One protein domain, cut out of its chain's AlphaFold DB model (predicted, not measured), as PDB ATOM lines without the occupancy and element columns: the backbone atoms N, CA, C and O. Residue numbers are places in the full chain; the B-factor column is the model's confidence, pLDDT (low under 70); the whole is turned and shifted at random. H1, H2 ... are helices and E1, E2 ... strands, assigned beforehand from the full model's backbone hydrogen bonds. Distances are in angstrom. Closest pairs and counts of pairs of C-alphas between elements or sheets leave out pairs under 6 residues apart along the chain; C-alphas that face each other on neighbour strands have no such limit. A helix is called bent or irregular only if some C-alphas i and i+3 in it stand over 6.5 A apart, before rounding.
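This is residues 45 to 157 of the 400 residues of an uncharacterized protein of Bacteroides sp. CAG:770 (UniProt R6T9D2). Two small, strongly twisted antiparallel sheets form a sandwich, face to face with their strands crossed at 47 degrees, and two short helices, H1 and H2, cover the other face of the second sheet. The sheets run E1 - E2 - E4 and E3 - E5 - E6, and their edge strands E1 and E6 come close together at one side. The printed part has 113 residues, with E1 E2 E3 H1 H2 E4 E5 E6 along it, of mixed class. It is compact and rounded, with a radius of gyration of the C-alphas of 14.6 A and spans of 42 by 32 by 25 A.

Start at E1, residues 49 to 59, which bends by 60 degrees at residue 55. It forms an antiparallel hairpin with E2, residues 65 to 75; look for N 52 and O 72, 2.9 A apart. On the other side of E2 find E4, residues 119 to 124, antiparallel, with N 71 and O 121 at 2.9 A. In the second sheet, E3, residues 80 to 87, pairs antiparallel with E5, residues 129 to 138, where N 84 and O 134 are 3.0 A apart. E5 forms a hairpin with E6, residues 144 to 155, with N 133 and O 151 at 2.9 A; E6 bends by 72 degrees at residue 147. Between the sheets, the closest C-alphas of E1 and E6 are those of Leu 51 and Leu 151, 5.6 A apart. H1, residues 88 to 95, and H2, residues 99 to 108, are on the same face of the sheet E3 E5 E6, two layers with helices on one face of a sheet. H1, at a height of 8.3 A over the sheet, only just stands up from it, rising 41 degrees. H2, at a height of 8.5 A, only just runs across the strands, at 62 degrees to E5 on the local plane. H1 and H2 touch, closest at the C-alphas of Tyr 95 and Tyr 102, 6.3 A. Every O i to N i+4 pair is within hydrogen-bond range in H1, and 4 of 6 in H2, which is only just irregular: C-alphas 104 and 107 are 6.9 A apart.

Find C-alpha 49 at (-39.625, -49.638, 40.205); from there E1 runs 29.5 A, and E2 then runs 29.9 A. E3 spans 23.8 A, H1 10.2 A, H2 15.2 A and E4 16.6 A. E5 runs 28.7 A and E6 29.1 A, ending at C-alpha 155, (-40.380, -54.008, 18.699).

The C-alphas farthest apart are those of Ser 62 and Asn 96, 44.4 A. The printed part has no cut; its links are tight, but for the short one from H2 to E4. Confidence is under 70 at residues 60 to 63 and 107 to 112.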
ATOM      1  N   ILE A  45     -34.348 -41.583  39.604       93.12
ATOM      2  CA  ILE A  45     -34.746 -42.946  39.251       93.12
ATOM      3  C   ILE A  45     -35.186 -43.644  40.536       93.12
ATOM      4  O   ILE A  45     -34.399 -43.713  41.485       93.12
ATOM      5  N   ASN A  46     -36.414 -44.153  40.559       94.75
ATOM      6  CA  ASN A  46     -36.912 -44.944  41.671       94.75
ATOM      7  C   ASN A  46     -36.290 -46.353  41.604       94.75
ATOM      8  O   ASN A  46     -36.551 -47.079  40.642       94.75
ATOM      9  N   PRO A  47     -35.454 -46.757  42.582       94.88
ATOM     10  CA  PRO A  47     -34.826 -48.078  42.581       94.88
ATOM     11  C   PRO A  47     -35.817 -49.224  42.840       94.88
ATOM     12  O   PRO A  47     -35.489 -50.373  42.552       94.88
ATOM     13  N   ASP A  48     -37.003 -48.918  43.370       96.62
ATOM     14  CA  ASP A  48     -38.045 -49.884  43.716       96.62
ATOM     15  C   ASP A  48     -39.002 -50.167  42.549       96.62
ATOM     16  O   ASP A  48     -39.891 -51.017  42.675       96.62
ATOM     17  N   TRP A  49     -38.823 -49.474  41.416       97.31
ATOM     18  CA  TRP A  49     -39.625 -49.638  40.205       97.31
ATOM     19  C   TRP A  49     -38.813 -50.256  39.071       97.31
ATOM     20  O   TRP A  49     -37.732 -49.787  38.718       97.31
ATOM     21  N   THR A  50     -39.353 -51.299  38.446       97.44
ATOM     22  CA  THR A  50     -38.774 -51.916  37.244       97.44
ATOM     23  C   THR A  50     -39.837 -52.060  36.170       97.44
ATOM     24  O   THR A  50     -40.898 -52.626  36.415       97.44
ATOM     25  N   LEU A  51     -39.544 -51.572  34.963       97.81
ATOM     26  CA  LEU A  51     -40.442 -51.688  33.817       97.81
ATOM     27  C   LEU A  51     -40.033 -52.862  32.927       97.81
ATOM     28  O   LEU A  51     -38.845 -53.084  32.676       97.81
ATOM     29  N   LYS A  52     -41.024 -53.589  32.411       97.94
ATOM     30  CA  LYS A  52     -40.848 -54.670  31.431       97.94
ATOM     31  C   LYS A  52     -41.860 -54.524  30.305       97.94
ATOM     32  O   LYS A  52     -42.955 -54.020  30.522       97.94
ATOM     33  N   HIS A  53     -41.488 -55.000  29.123       96.94
ATOM     34  CA  HIS A  53     -42.359 -55.073  27.953       96.94
ATOM     35  C   HIS A  53     -42.560 -56.534  27.554       96.94
ATOM     36  O   HIS A  53     -41.617 -57.332  27.595       96.94
ATOM     37  N   SER A  54     -43.789 -56.878  27.186       95.44
ATOM     38  CA  SER A  54     -44.142 -58.156  26.577       95.44
ATOM     39  C   SER A  54     -45.277 -57.975  25.566       95.44
ATOM     40  O   SER A  54     -45.925 -56.930  25.512       95.44
ATOM     41  N   GLN A  55     -45.493 -58.993  24.737       92.50
ATOM     42  CA  GLN A  55     -46.567 -59.039  23.747       92.50
ATOM     43  C   GLN A  55     -47.449 -60.248  24.017       92.50
ATOM     44  O   GLN A  55     -46.939 -61.316  24.364       92.50
ATOM     45  N   ASP A  56     -48.756 -60.084  23.836       90.19
ATOM     46  CA  ASP A  56     -49.730 -61.156  24.029       90.19
ATOM     47  C   ASP A  56     -50.877 -61.057  23.014       90.19
ATOM     48  O   ASP A  56     -51.045 -60.053  22.318       90.19
ATOM     49  N   VAL A  57     -51.676 -62.119  22.930       86.56
ATOM     50  CA  VAL A  57     -52.918 -62.159  22.162       86.56
ATOM     51  C   VAL A  57     -54.080 -62.293  23.127       86.56
ATOM     52  O   VAL A  57     -54.198 -63.280  23.854       86.56
ATOM     53  N   ILE A  58     -54.993 -61.329  23.093       81.50
ATOM     54  CA  ILE A  58     -56.235 -61.420  23.854       81.50
ATOM     55  C   ILE A  58     -57.317 -62.078  23.016       81.50
ATOM     56  O   ILE A  58     -57.430 -61.830  21.818       81.50
ATOM     57  N   THR A  59     -58.122 -62.907  23.675       77.88
ATOM     58  CA  THR A  59     -59.381 -63.421  23.135       77.88
ATOM     59  C   THR A  59     -60.517 -62.927  24.015       77.88
ATOM     60  O   THR A  59     -60.381 -62.968  25.240       77.88
ATOM     61  N   ASP A  60     -61.626 -62.486  23.429       68.69
ATOM     62  CA  ASP A  60     -62.844 -62.194  24.190       68.69
ATOM     63  C   ASP A  60     -63.875 -63.340  24.133       68.69
ATOM     64  O   ASP A  60     -63.697 -64.340  23.436       68.69
ATOM     65  N   ASP A  61     -64.985 -63.187  24.861       64.62
ATOM     66  CA  ASP A  61     -66.066 -64.183  24.925       64.62
ATOM     67  C   ASP A  61     -66.770 -64.420  23.571       64.62
ATOM     68  O   ASP A  61     -67.476 -65.418  23.403       64.62
ATOM     69  N   SER A  62     -66.596 -63.516  22.599       62.66
ATOM     70  CA  SER A  62     -67.108 -63.653  21.232       62.66
ATOM     71  C   SER A  62     -66.138 -64.383  20.297       62.66
ATOM     72  O   SER A  62     -66.504 -64.717  19.168       62.66
ATOM     73  N   GLY A  63     -64.921 -64.669  20.770       69.06
ATOM     74  CA  GLY A  63     -63.836 -65.232  19.975       69.06
ATOM     75  C   GLY A  63     -63.080 -64.189  19.150       69.06
ATOM     76  O   GLY A  63     -62.318 -64.574  18.262       69.06
ATOM     77  N   PHE A  64     -63.275 -62.891  19.413       74.56
ATOM     78  CA  PHE A  64     -62.454 -61.839  18.817       74.56
ATOM     79  C   PHE A  64     -61.025 -61.957  19.334       74.56
ATOM     80  O   PHE A  64     -60.814 -62.180  20.525       74.56
ATOM     81  N   LEU A  65     -60.063 -61.789  18.430       78.12
ATOM     82  CA  LEU A  65     -58.639 -61.872  18.708       78.12
ATOM     83  C   LEU A  65     -57.982 -60.525  18.419       78.12
ATOM     84  O   LEU A  65     -58.244 -59.921  17.379       78.12
ATOM     85  N   ALA A  66     -57.106 -60.080  19.317       83.62
ATOM     86  CA  ALA A  66     -56.281 -58.899  19.098       83.62
ATOM     87  C   ALA A  66     -54.878 -59.090  19.664       83.62
ATOM     88  O   ALA A  66     -54.696 -59.666  20.737       83.62
ATOM     89  N   ASP A  67     -53.900 -58.560  18.936       85.38
ATOM     90  CA  ASP A  67     -52.544 -58.388  19.438       85.38
ATOM     91  C   ASP A  67     -52.514 -57.193  20.389       85.38
ATOM     92  O   ASP A  67     -53.081 -56.140  20.079       85.38
ATOM     93  N   ILE A  68     -51.827 -57.351  21.517       87.56
ATOM     94  CA  ILE A  68     -51.605 -56.285  22.488       87.56
ATOM     95  C   ILE A  68     -50.141 -56.227  22.912       87.56
ATOM     96  O   ILE A  68     -49.437 -57.241  22.934       87.56
ATOM     97  N   ASP A  69     -49.720 -55.037  23.319       89.69
ATOM     98  CA  ASP A  69     -48.465 -54.821  24.027       89.69
ATOM     99  C   ASP A  69     -48.768 -54.582  25.508       89.69
ATOM    100  O   ASP A  69     -49.769 -53.960  25.871       89.69
ATOM    101  N   ILE A  70     -47.921 -55.115  26.381       91.19
ATOM    102  CA  ILE A  70     -48.078 -55.021  27.830       91.19
ATOM    103  C   ILE A  70     -46.830 -54.365  28.392       91.19
ATOM    104  O   ILE A  70     -45.712 -54.831  28.155       91.19
ATOM    105  N   ILE A  71     -47.030 -53.300  29.162       94.06
ATOM    106  CA  ILE A  71     -45.990 -52.731  30.008       94.06
ATOM    107  C   ILE A  71     -46.297 -53.112  31.449       94.06
ATOM    108  O   ILE A  71     -47.312 -52.703  32.014       94.06
ATOM    109  N   THR A  72     -45.403 -53.893  32.042       95.25
ATOM    110  CA  THR A  72     -45.454 -54.219  33.465       95.25
ATOM    111  C   THR A  72     -44.613 -53.206  34.221       95.25
ATOM    112  O   THR A  72     -43.423 -53.061  33.934       95.25
ATOM    113  N   VAL A  73     -45.204 -52.550  35.214       94.94
ATOM    114  CA  VAL A  73     -44.471 -51.778  36.221       94.94
ATOM    115  C   VAL A  73     -44.439 -52.620  37.489       94.94
ATOM    116  O   VAL A  73     -45.461 -52.793  38.143       94.94
ATOM    117  N   GLU A  74     -43.283 -53.184  37.831       95.81
ATOM    118  CA  GLU A  74     -43.063 -53.861  39.111       95.81
ATOM    119  C   GLU A  74     -42.703 -52.811  40.163       95.81
ATOM    120  O   GLU A  74     -41.665 -52.170  40.028       95.81
ATOM    121  N   SER A  75     -43.538 -52.640  41.193       94.12
ATOM    122  CA  SER A  75     -43.323 -51.680  42.289       94.12
ATOM    123  C   SER A  75     -43.380 -52.399  43.638       94.12
ATOM    124  O   SER A  75     -44.391 -53.016  43.997       94.12
ATOM    125  N   VAL A  76     -42.285 -52.322  44.401       93.19
ATOM    126  CA  VAL A  76     -42.196 -52.912  45.752       93.19
ATOM    127  C   VAL A  76     -42.520 -51.921  46.873       93.19
ATOM    128  O   VAL A  76     -42.849 -52.345  47.979       93.19
ATOM    129  N   ASP A  77     -42.484 -50.622  46.580       90.94
ATOM    130  CA  ASP A  77     -42.773 -49.522  47.509       90.94
ATOM    131  C   ASP A  77     -44.273 -49.198  47.634       90.94
ATOM    132  O   ASP A  77     -44.682 -48.558  48.600       90.94
ATOM    133  N   GLN A  78     -45.107 -49.707  46.715       86.19
ATOM    134  CA  GLN A  78     -46.550 -49.438  46.645       86.19
ATOM    135  C   GLN A  78     -46.889 -47.957  46.431       86.19
ATOM    136  O   GLN A  78     -48.000 -47.538  46.758       86.19
ATOM    137  N   GLU A  79     -45.964 -47.169  45.891       90.00
ATOM    138  CA  GLU A  79     -46.209 -45.768  45.558       90.00
ATOM    139  C   GLU A  79     -47.117 -45.642  44.321       90.00
ATOM    140  O   GLU A  79     -47.281 -46.582  43.532       90.00
ATOM    141  N   THR A  80     -47.761 -44.482  44.188       91.94
ATOM    142  CA  THR A  80     -48.677 -44.188  43.080       91.94
ATOM    143  C   THR A  80     -47.905 -43.604  41.894       91.94
ATOM    144  O   THR A  80     -47.029 -42.755  42.067       91.94
ATOM    145  N   TYR A  81     -48.232 -44.026  40.673       90.81
ATOM    146  CA  TYR A  81     -47.579 -43.561  39.447       90.81
ATOM    147  C   TYR A  81     -48.542 -43.468  38.266       90.81
ATOM    148  O   TYR A  81     -49.558 -44.159  38.209       90.81
ATOM    149  N   TRP A  82     -48.194 -42.637  37.293       89.19
ATOM    150  CA  TRP A  82     -48.713 -42.723  35.932       89.19
ATOM    151  C   TRP A  82     -47.759 -43.540  35.063       89.19
ATOM    152  O   TRP A  82     -46.580 -43.674  35.392       89.19
ATOM    153  N   LEU A  83     -48.269 -44.076  33.957       88.75
ATOM    154  CA  LEU A  83     -47.469 -44.702  32.911       88.75
ATOM    155  C   LEU A  83     -47.836 -44.058  31.579       88.75
ATOM    156  O   LEU A  83     -49.016 -44.031  31.242       88.75
ATOM    157  N   ASP A  84     -46.832 -43.637  30.820       87.19
ATOM    158  CA  ASP A  84     -47.002 -43.273  29.415       87.19
ATOM    159  C   ASP A  84     -45.957 -43.970  28.530       87.19
ATOM    160  O   ASP A  84     -44.922 -44.459  29.009       87.19
ATOM    161  N   VAL A  85     -46.255 -44.064  27.234       87.50
ATOM    162  CA  VAL A  85     -45.407 -44.705  26.228       87.50
ATOM    163  C   VAL A  85     -45.281 -43.813  24.998       87.50
ATOM    164  O   VAL A  85     -46.265 -43.431  24.376       87.50
ATOM    165  N   VAL A  86     -44.042 -43.548  24.587       86.44
ATOM    166  CA  VAL A  86     -43.712 -42.678  23.454       86.44
ATOM    167  C   VAL A  86     -42.695 -43.352  22.532       86.44
ATOM    168  O   VAL A  86     -41.859 -44.148  22.971       86.44
ATOM    169  N   THR A  87     -42.748 -43.061  21.232       88.88
ATOM    170  CA  THR A  87     -41.692 -43.505  20.311       88.88
ATOM    171  C   THR A  87     -40.397 -42.748  20.604       88.88
ATOM    172  O   THR A  87     -40.411 -41.579  20.988       88.88
ATOM    173  N   GLU A  88     -39.246 -43.389  20.393       88.69
ATOM    174  CA  GLU A  88     -37.958 -42.701  20.565       88.69
ATOM    175  C   GLU A  88     -37.801 -41.540  19.564       88.69
ATOM    176  O   GLU A  88     -37.215 -40.518  19.901       88.69
ATOM    177  N   GLU A  89     -38.394 -41.659  18.371       85.00
ATOM    178  CA  GLU A  89     -38.456 -40.590  17.365       85.00
ATOM    179  C   GLU A  89     -39.191 -39.345  17.880       85.00
ATOM    180  O   GLU A  89     -38.671 -38.239  17.761       85.00
ATOM    181  N   ASN A  90     -40.369 -39.516  18.487       82.19
ATOM    182  CA  ASN A  90     -41.152 -38.392  19.000       82.19
ATOM    183  C   ASN A  90     -40.495 -37.762  20.231       82.19
ATOM    184  O   ASN A  90     -40.447 -36.539  20.343       82.19
ATOM    185  N   LEU A  91     -39.930 -38.580  21.125       84.50
ATOM    186  CA  LEU A  91     -39.165 -38.072  22.264       84.50
ATOM    187  C   LEU A  91     -37.970 -37.224  21.797       84.50
ATOM    188  O   LEU A  91     -37.702 -36.163  22.361       84.50
ATOM    189  N   GLU A  92     -37.260 -37.666  20.758       86.19
ATOM    190  CA  GLU A  92     -36.164 -36.898  20.166       86.19
ATOM    191  C   GLU A  92     -36.669 -35.605  19.516       86.19
ATOM    192  O   GLU A  92     -36.131 -34.531  19.773       86.19
ATOM    193  N   ALA A  93     -37.733 -35.679  18.716       80.19
ATOM    194  CA  ALA A  93     -38.266 -34.532  17.990       80.19
ATOM    195  C   ALA A  93     -38.819 -33.431  18.910       80.19
ATOM    196  O   ALA A  93     -38.665 -32.249  18.607       80.19
ATOM    197  N   TRP A  94     -39.474 -33.806  20.011       81.75
ATOM    198  CA  TRP A  94     -40.173 -32.864  20.892       81.75
ATOM    199  C   TRP A  94     -39.327 -32.418  22.085       81.75
ATOM    200  O   TRP A  94     -39.441 -31.272  22.515       81.75
ATOM    201  N   TYR A  95     -38.453 -33.294  22.586       84.94
ATOM    202  CA  TYR A  95     -37.698 -33.073  23.824       84.94
ATOM    203  C   TYR A  95     -36.190 -33.276  23.668       84.94
ATOM    204  O   TYR A  95     -35.476 -33.283  24.669       84.94
ATOM    205  N   ASN A  96     -35.679 -33.462  22.444       87.69
ATOM    206  CA  ASN A  96     -34.261 -33.757  22.196       87.69
ATOM    207  C   ASN A  96     -33.771 -34.954  23.045       87.69
ATOM    208  O   ASN A  96     -32.678 -34.938  23.620       87.69
ATOM    209  N   GLY A  97     -34.648 -35.950  23.220       85.50
ATOM    210  CA  GLY A  97     -34.360 -37.172  23.966       85.50
ATOM    211  C   GLY A  97     -34.440 -37.028  25.492       85.50
ATOM    212  O   GLY A  97     -34.217 -38.016  26.203       85.50
ATOM    213  N   ASP A  98     -34.747 -35.833  26.010       88.81
ATOM    214  CA  ASP A  98     -34.743 -35.539  27.442       88.81
ATOM    215  C   ASP A  98     -36.020 -36.041  28.134       88.81
ATOM    216  O   ASP A  98     -37.104 -35.465  28.033       88.81
ATOM    217  N   ILE A  99     -35.867 -37.129  28.890       89.25
ATOM    218  CA  ILE A  99     -36.942 -37.727  29.688       89.25
ATOM    219  C   ILE A  99     -37.447 -36.773  30.773       89.25
ATOM    220  O   ILE A  99     -38.621 -36.827  31.126       89.25
ATOM    221  N   TYR A 100     -36.593 -35.913  31.322       87.44
ATOM    222  CA  TYR A 100     -36.997 -35.005  32.390       87.44
ATOM    223  C   TYR A 100     -37.929 -33.919  31.872       87.44
ATOM    224  O   TYR A 100     -38.925 -33.618  32.526       87.44
ATOM    225  N   GLU A 101     -37.619 -33.339  30.714       86.50
ATOM    226  CA  GLU A 101     -38.489 -32.342  30.085       86.50
ATOM    227  C   GLU A 101     -39.809 -32.973  29.634       86.50
ATOM    228  O   GLU A 101     -40.863 -32.394  29.880       86.50
ATOM    229  N   TYR A 102     -39.765 -34.203  29.117       86.31
ATOM    230  CA  TYR A 102     -40.966 -34.982  28.817       86.31
ATOM    231  C   TYR A 102     -41.856 -35.191  30.061       86.31
ATOM    232  O   TYR A 102     -43.012 -34.781  30.056       86.31
ATOM    233  N   ILE A 103     -41.321 -35.729  31.169       87.31
ATOM    234  CA  ILE A 103     -42.109 -35.984  32.396       87.31
ATOM    235  C   ILE A 103     -42.682 -34.693  32.994       87.31
ATOM    236  O   ILE A 103     -43.783 -34.710  33.537       87.31
ATOM    237  N   LYS A 104     -41.947 -33.574  32.951       84.25
ATOM    238  CA  LYS A 104     -42.449 -32.286  33.461       84.25
ATOM    239  C   LYS A 104     -43.672 -31.800  32.697       84.25
ATOM    240  O   LYS A 104     -44.520 -31.134  33.288       84.25
ATOM    241  N   ASP A 105     -43.716 -32.087  31.404       79.69
ATOM    242  CA  ASP A 105     -44.773 -31.634  30.522       79.69
ATOM    243  C   ASP A 105     -46.001 -32.554  30.568       79.69
ATOM    244  O   ASP A 105     -47.130 -32.066  30.517       79.69
ATOM    245  N   GLU A 106     -45.793 -33.863  30.761       73.44
ATOM    246  CA  GLU A 106     -46.855 -34.877  30.761       73.44
ATOM    247  C   GLU A 106     -48.090 -34.531  31.606       73.44
ATOM    248  O   GLU A 106     -49.191 -34.628  31.074       73.44
ATOM    249  N   PRO A 107     -48.003 -34.057  32.864       68.62
ATOM    250  CA  PRO A 107     -49.192 -33.722  33.652       68.62
ATOM    251  C   PRO A 107     -50.119 -32.668  33.023       68.62
ATOM    252  O   PRO A 107     -51.285 -32.586  33.405       68.62
ATOM    253  N   ASN A 108     -49.631 -31.859  32.075       65.44
ATOM    254  CA  ASN A 108     -50.453 -30.880  31.359       65.44
ATOM    255  C   ASN A 108     -51.307 -31.514  30.247       65.44
ATOM    256  O   ASN A 108     -52.295 -30.914  29.820       65.44
ATOM    257  N   PHE A 109     -50.933 -32.708  29.779       60.72
ATOM    258  CA  PHE A 109     -51.514 -33.374  28.607       60.72
ATOM    259  C   PHE A 109     -52.093 -34.756  28.925       60.72
ATOM    260  O   PHE A 109     -53.045 -35.203  28.279       60.72
ATOM    261  N   TYR A 110     -51.552 -35.423  29.939       62.25
ATOM    262  CA  TYR A 110     -51.907 -36.770  30.331       62.25
ATOM    263  C   TYR A 110     -53.182 -36.777  31.178       62.25
ATOM    264  O   TYR A 110     -53.237 -36.288  32.306       62.25
ATOM    265  N   THR A 111     -54.226 -37.393  30.635       57.19
ATOM    266  CA  THR A 111     -55.527 -37.610  31.291       57.19
ATOM    267  C   THR A 111     -55.736 -39.072  31.698       57.19
ATOM    268  O   THR A 111     -56.869 -39.514  31.932       57.19
ATOM    269  N   GLY A 112     -54.660 -39.858  31.735       63.56
ATOM    270  CA  GLY A 112     -54.739 -41.279  32.038       63.56
ATOM    271  C   GLY A 112     -54.851 -41.587  33.532       63.56
ATOM    272  O   GLY A 112     -54.851 -40.714  34.400       63.56
ATOM    273  N   GLU A 113     -55.006 -42.872  33.829       74.94
ATOM    274  CA  GLU A 113     -55.227 -43.358  35.191       74.94
ATOM    275  C   GLU A 113     -53.916 -43.388  35.987       74.94
ATOM    276  O   GLU A 113     -52.832 -43.563  35.428       74.94
ATOM    277  N   THR A 114     -54.027 -43.216  37.304       84.50
ATOM    278  CA  THR A 114     -52.951 -43.515  38.252       84.50
ATOM    279  C   THR A 114     -53.017 -44.979  38.667       84.50
ATOM    280  O   THR A 114     -54.096 -45.510  38.942       84.50
ATOM    281  N   TYR A 115     -51.856 -45.590  38.815       87.31
ATOM    282  CA  TYR A 115     -51.656 -46.973  39.216       87.31
ATOM    283  C   TYR A 115     -50.922 -47.035  40.552       87.31
ATOM    284  O   TYR A 115     -50.276 -46.071  40.956       87.31
ATOM    285  N   LYS A 116     -51.031 -48.165  41.257       90.31
ATOM    286  CA  LYS A 116     -50.392 -48.371  42.559       90.31
ATOM    287  C   LYS A 116     -49.890 -49.802  42.689       90.31
ATOM    288  O   LYS A 116     -50.648 -50.738  42.436       90.31
ATOM    289  N   GLY A 117     -48.647 -49.964  43.141       89.75
ATOM    290  CA  GLY A 117     -48.000 -51.274  43.230       89.75
ATOM    291  C   GLY A 117     -47.770 -51.906  41.853       89.75
ATOM    292  O   GLY A 117     -47.812 -51.226  40.827       89.75
ATOM    293  N   THR A 118     -47.502 -53.214  41.820       93.00
ATOM    294  CA  THR A 118     -47.249 -53.924  40.559       93.00
ATOM    295  C   THR A 118     -48.493 -53.989  39.677       93.00
ATOM    296  O   THR A 118     -49.506 -54.544  40.105       93.00
ATOM    297  N   MET A 119     -48.395 -53.496  38.439       92.25
ATOM    298  CA  MET A 119     -49.485 -53.515  37.457       92.25
ATOM    299  C   MET A 119     -49.007 -53.936  36.068       92.25
ATOM    300  O   MET A 119     -47.928 -53.542  35.630       92.25
ATOM    301  N   ASP A 120     -49.874 -54.667  35.364       90.38
ATOM    302  CA  ASP A 120     -49.775 -54.917  33.926       90.38
ATOM    303  C   ASP A 120     -50.716 -53.960  33.195       90.38
ATOM    304  O   ASP A 120     -51.938 -54.010  33.377       90.38
ATOM    305  N   ILE A 121     -50.150 -53.076  32.379       87.50
ATOM    306  CA  ILE A 121     -50.896 -52.049  31.654       87.50
ATOM    307  C   ILE A 121     -50.882 -52.416  30.174       87.50
ATOM    308  O   ILE A 121     -49.826 -52.595  29.569       87.50
ATOM    309  N   THR A 122     -52.077 -52.595  29.616       84.69
ATOM    310  CA  THR A 122     -52.275 -53.121  28.263       84.69
ATOM    311  C   THR A 122     -52.506 -52.009  27.255       84.69
ATOM    312  O   THR A 122     -53.308 -51.105  27.496       84.69
ATOM    313  N   PHE A 123     -51.884 -52.152  26.095       81.81
ATOM    314  CA  PHE A 123     -51.944 -51.227  24.979       81.81
ATOM    315  C   PHE A 123     -52.388 -51.950  23.710       81.81
ATOM    316  O   PHE A 123     -52.115 -53.141  23.537       81.81
ATOM    317  N   ASP A 124     -53.034 -51.219  22.800       80.88
ATOM    318  CA  ASP A 124     -53.173 -51.675  21.415       80.88
ATOM    319  C   ASP A 124     -51.789 -52.011  20.853       80.88
ATOM    320  O   ASP A 124     -50.815 -51.330  21.193       80.88
ATOM    321  N   ARG A 125     -51.725 -53.002  19.950       84.88
ATOM    322  CA  ARG A 125     -50.486 -53.364  19.252       84.88
ATOM    323  C   ARG A 125     -49.708 -52.116  18.822       84.88
ATOM    324  O   ARG A 125     -50.208 -51.262  18.082       84.88
ATOM    325  N   MET A 126     -48.479 -52.022  19.297       88.25
ATOM    326  CA  MET A 126     -47.520 -50.989  18.959       88.25
ATOM    327  C   MET A 126     -46.814 -51.370  17.658       88.25
ATOM    328  O   MET A 126     -46.513 -52.541  17.408       88.25
ATOM    329  N   ARG A 127     -46.551 -50.376  16.804       89.81
ATOM    330  CA  ARG A 127     -45.781 -50.612  15.578       89.81
ATOM    331  C   ARG A 127     -44.341 -51.012  15.883       89.81
ATOM    332  O   ARG A 127     -43.786 -50.647  16.924       89.81
ATOM    333  N   SER A 128     -43.722 -51.709  14.942       91.75
ATOM    334  CA  SER A 128     -42.290 -51.961  14.967       91.75
ATOM    335  C   SER A 128     -41.499 -50.652  15.032       91.75
ATOM    336  O   SER A 128     -41.897 -49.616  14.496       91.75
ATOM    337  N   GLY A 129     -40.389 -50.680  15.767       92.38
ATOM    338  CA  GLY A 129     -39.602 -49.490  16.056       92.38
ATOM    339  C   GLY A 129     -39.127 -49.417  17.499       92.38
ATOM    340  O   GLY A 129     -39.216 -50.378  18.270       92.38
ATOM    341  N   LYS A 130     -38.568 -48.260  17.849       94.75
ATOM    342  CA  LYS A 130     -37.998 -47.996  19.168       94.75
ATOM    343  C   LYS A 130     -38.967 -47.193  20.020       94.75
ATOM    344  O   LYS A 130     -39.488 -46.169  19.579       94.75
ATOM    345  N   TRP A 131     -39.146 -47.652  21.247       94.25
ATOM    346  CA  TRP A 131     -40.148 -47.154  22.171       94.25
ATOM    347  C   TRP A 131     -39.552 -46.901  23.547       94.25
ATOM    348  O   TRP A 131     -38.522 -47.467  23.935       94.25
ATOM    349  N   VAL A 132     -40.232 -46.032  24.280       94.00
ATOM    350  CA  VAL A 132     -39.865 -45.588  25.613       94.00
ATOM    351  C   VAL A 132     -41.117 -45.635  26.467       94.00
ATOM    352  O   VAL A 132     -42.062 -44.904  26.202       94.00
ATOM    353  N   ALA A 133     -41.123 -46.490  27.481       93.50
ATOM    354  CA  ALA A 133     -42.139 -46.474  28.521       93.50
ATOM    355  C   ALA A 133     -41.585 -45.734  29.739       93.50
ATOM    356  O   ALA A 133     -40.447 -45.987  30.155       93.50
ATOM    357  N   VAL A 134     -42.378 -44.828  30.304       92.81
ATOM    358  CA  VAL A 134     -41.986 -43.998  31.443       92.81
ATOM    359  C   VAL A 134     -43.062 -44.092  32.513       92.81
ATOM    360  O   VAL A 134     -44.198 -43.680  32.295       92.81
ATOM    361  N   ALA A 135     -42.696 -44.624  33.679       93.62
ATOM    362  CA  ALA A 135     -43.514 -44.518  34.877       93.62
ATOM    363  C   ALA A 135     -43.035 -43.319  35.693       93.62
ATOM    364  O   ALA A 135     -41.837 -43.205  35.955       93.62
ATOM    365  N   PHE A 136     -43.937 -42.432  36.099       91.81
ATOM    366  CA  PHE A 136     -43.595 -41.231  36.863       91.81
ATOM    367  C   PHE A 136     -44.573 -41.029  38.019       91.81
ATOM    368  O   PHE A 136     -45.781 -41.214  37.879       91.81
ATOM    369  N   GLY A 137     -44.028 -40.725  39.194       92.19
ATOM    370  CA  GLY A 137     -44.757 -40.756  40.453       92.19
ATOM    371  C   GLY A 137     -45.750 -39.622  40.611       92.19
ATOM    372  O   GLY A 137     -45.457 -38.475  40.272       92.19
ATOM    373  N   ALA A 138     -46.901 -39.970  41.175       89.44
ATOM    374  CA  ALA A 138     -48.016 -39.081  41.445       89.44
ATOM    375  C   ALA A 138     -48.320 -39.080  42.944       89.44
ATOM    376  O   ALA A 138     -48.430 -40.142  43.555       89.44
ATOM    377  N   ASP A 139     -48.492 -37.906  43.542       86.56
ATOM    378  CA  ASP A 139     -49.063 -37.808  44.883       86.56
ATOM    379  C   ASP A 139     -50.598 -37.968  44.855       86.56
ATOM    380  O   ASP A 139     -51.236 -37.983  43.800       86.56
ATOM    381  N   ASP A 140     -51.222 -38.036  46.034       81.25
ATOM    382  CA  ASP A 140     -52.684 -38.164  46.185       81.25
ATOM    383  C   ASP A 140     -53.487 -36.988  45.589       81.25
ATOM    384  O   ASP A 140     -54.718 -37.033  45.525       81.25
ATOM    385  N   LYS A 141     -52.815 -35.901  45.198       79.81
ATOM    386  CA  LYS A 141     -53.410 -34.719  44.568       79.81
ATOM    387  C   LYS A 141     -53.143 -34.672  43.062       79.81
ATOM    388  O   LYS A 141     -53.581 -33.718  42.423       79.81
ATOM    389  N   GLY A 142     -52.454 -35.670  42.508       76.56
ATOM    390  CA  GLY A 142     -52.073 -35.709  41.102       76.56
ATOM    391  C   GLY A 142     -50.926 -34.760  40.753       76.56
ATOM    392  O   GLY A 142     -50.873 -34.291  39.622       76.56
ATOM    393  N   ASN A 143     -50.015 -34.466  41.687       84.25
ATOM    394  CA  ASN A 143     -48.763 -33.759  41.394       84.25
ATOM    395  C   ASN A 143     -47.597 -34.739  41.251       84.25
ATOM    396  O   ASN A 143     -47.562 -35.776  41.912       84.25
ATOM    397  N   LEU A 144     -46.593 -34.363  40.457       88.69
ATOM    398  CA  LEU A 144     -45.360 -35.135  40.321       88.69
ATOM    399  C   LEU A 144     -44.594 -35.232  41.651       88.69
ATOM    400  O   LEU A 144     -44.327 -34.216  42.297       88.69
ATOM    401  N   THR A 145     -44.154 -36.438  42.015       91.12
ATOM    402  CA  THR A 145     -43.282 -36.665  43.188       91.12
ATOM    403  C   THR A 145     -41.791 -36.523  42.863       91.12
ATOM    404  O   THR A 145     -40.975 -36.304  43.758       91.12
ATOM    405  N   GLY A 146     -41.433 -36.622  41.577       90.00
ATOM    406  CA  GLY A 146     -40.055 -36.635  41.076       90.00
ATOM    407  C   GLY A 146     -39.454 -38.040  40.945       90.00
ATOM    408  O   GLY A 146     -38.414 -38.198  40.306       90.00
ATOM    409  N   ASP A 147     -40.103 -39.067  41.492       94.31
ATOM    410  CA  ASP A 147     -39.717 -40.460  41.271       94.31
ATOM    411  C   ASP A 147     -40.137 -40.913  39.872       94.31
ATOM    412  O   ASP A 147     -41.250 -40.632  39.428       94.31
ATOM    413  N   TYR A 148     -39.251 -41.602  39.155       95.25
ATOM    414  CA  TYR A 148     -39.577 -42.149  37.840       95.25
ATOM    415  C   TYR A 148     -38.787 -43.420  37.523       95.25
ATOM    416  O   TYR A 148     -37.732 -43.681  38.099       95.25
ATOM    417  N   ALA A 149     -39.273 -44.201  36.568       96.94
ATOM    418  CA  ALA A 149     -38.567 -45.334  35.991       96.94
ATOM    419  C   ALA A 149     -38.793 -45.373  34.476       96.94
ATOM    420  O   ALA A 149     -39.841 -44.961  33.980       96.94
ATOM    421  N   VAL A 150     -37.791 -45.842  33.733       96.81
ATOM    422  CA  VAL A 150     -37.792 -45.822  32.263       96.81
ATOM    423  C   VAL A 150     -37.427 -47.193  31.732       96.81
ATOM    424  O   VAL A 150     -36.452 -47.799  32.176       96.81
ATOM    425  N   LEU A 151     -38.154 -47.633  30.714       97.69
ATOM    426  CA  LEU A 151     -37.779 -48.753  29.866       97.69
ATOM    427  C   LEU A 151     -37.643 -48.265  28.428       97.69
ATOM    428  O   LEU A 151     -38.602 -47.782  27.837       97.69
ATOM    429  N   ARG A 152     -36.458 -48.453  27.846       97.31
ATOM    430  CA  ARG A 152     -36.261 -48.360  26.396       97.31
ATOM    431  C   ARG A 152     -36.310 -49.762  25.812       97.31
ATOM    432  O   ARG A 152     -35.587 -50.642  26.277       97.31
ATOM    433  N   PHE A 153     -37.146 -49.966  24.805       96.94
ATOM    434  CA  PHE A 153     -37.341 -51.267  24.176       96.94
ATOM    435  C   PHE A 153     -37.511 -51.119  22.663       96.94
ATOM    436  O   PHE A 153     -37.646 -50.020  22.123       96.94
ATOM    437  N   THR A 154     -37.407 -52.231  21.943       96.56
ATOM    438  CA  THR A 154     -37.533 -52.247  20.484       96.56
ATOM    439  C   THR A 154     -38.443 -53.384  20.076       96.56
ATOM    440  O   THR A 154     -38.171 -54.540  20.397       96.56
ATOM    441  N   ILE A 155     -39.484 -53.047  19.326       95.00
ATOM    442  CA  ILE A 155     -40.380 -54.008  18.699       95.00
ATOM    443  C   ILE A 155     -39.822 -54.302  17.312       95.00
ATOM    444  O   ILE A 155     -39.602 -53.390  16.512       95.00
ATOM    445  N   GLN A 156     -39.542 -55.574  17.049       94.38
ATOM    446  CA  GLN A 156     -39.090 -56.012  15.734       94.38
ATOM    447  C   GLN A 156     -40.285 -56.120  14.793       94.38
ATOM    448  O   GLN A 156     -41.351 -56.579  15.196       94.38
ATOM    449  N   GLU A 157     -40.091 -55.717  13.542       92.25
ATOM    450  CA  GLU A 157     -41.079 -55.959  12.494       92.25
ATOM    451  C   GLU A 157     -41.252 -57.466  12.273       92.25
ATOM    452  O   GLU A 157     -40.280 -58.232  12.250       92.25
TER     453      GLU A 157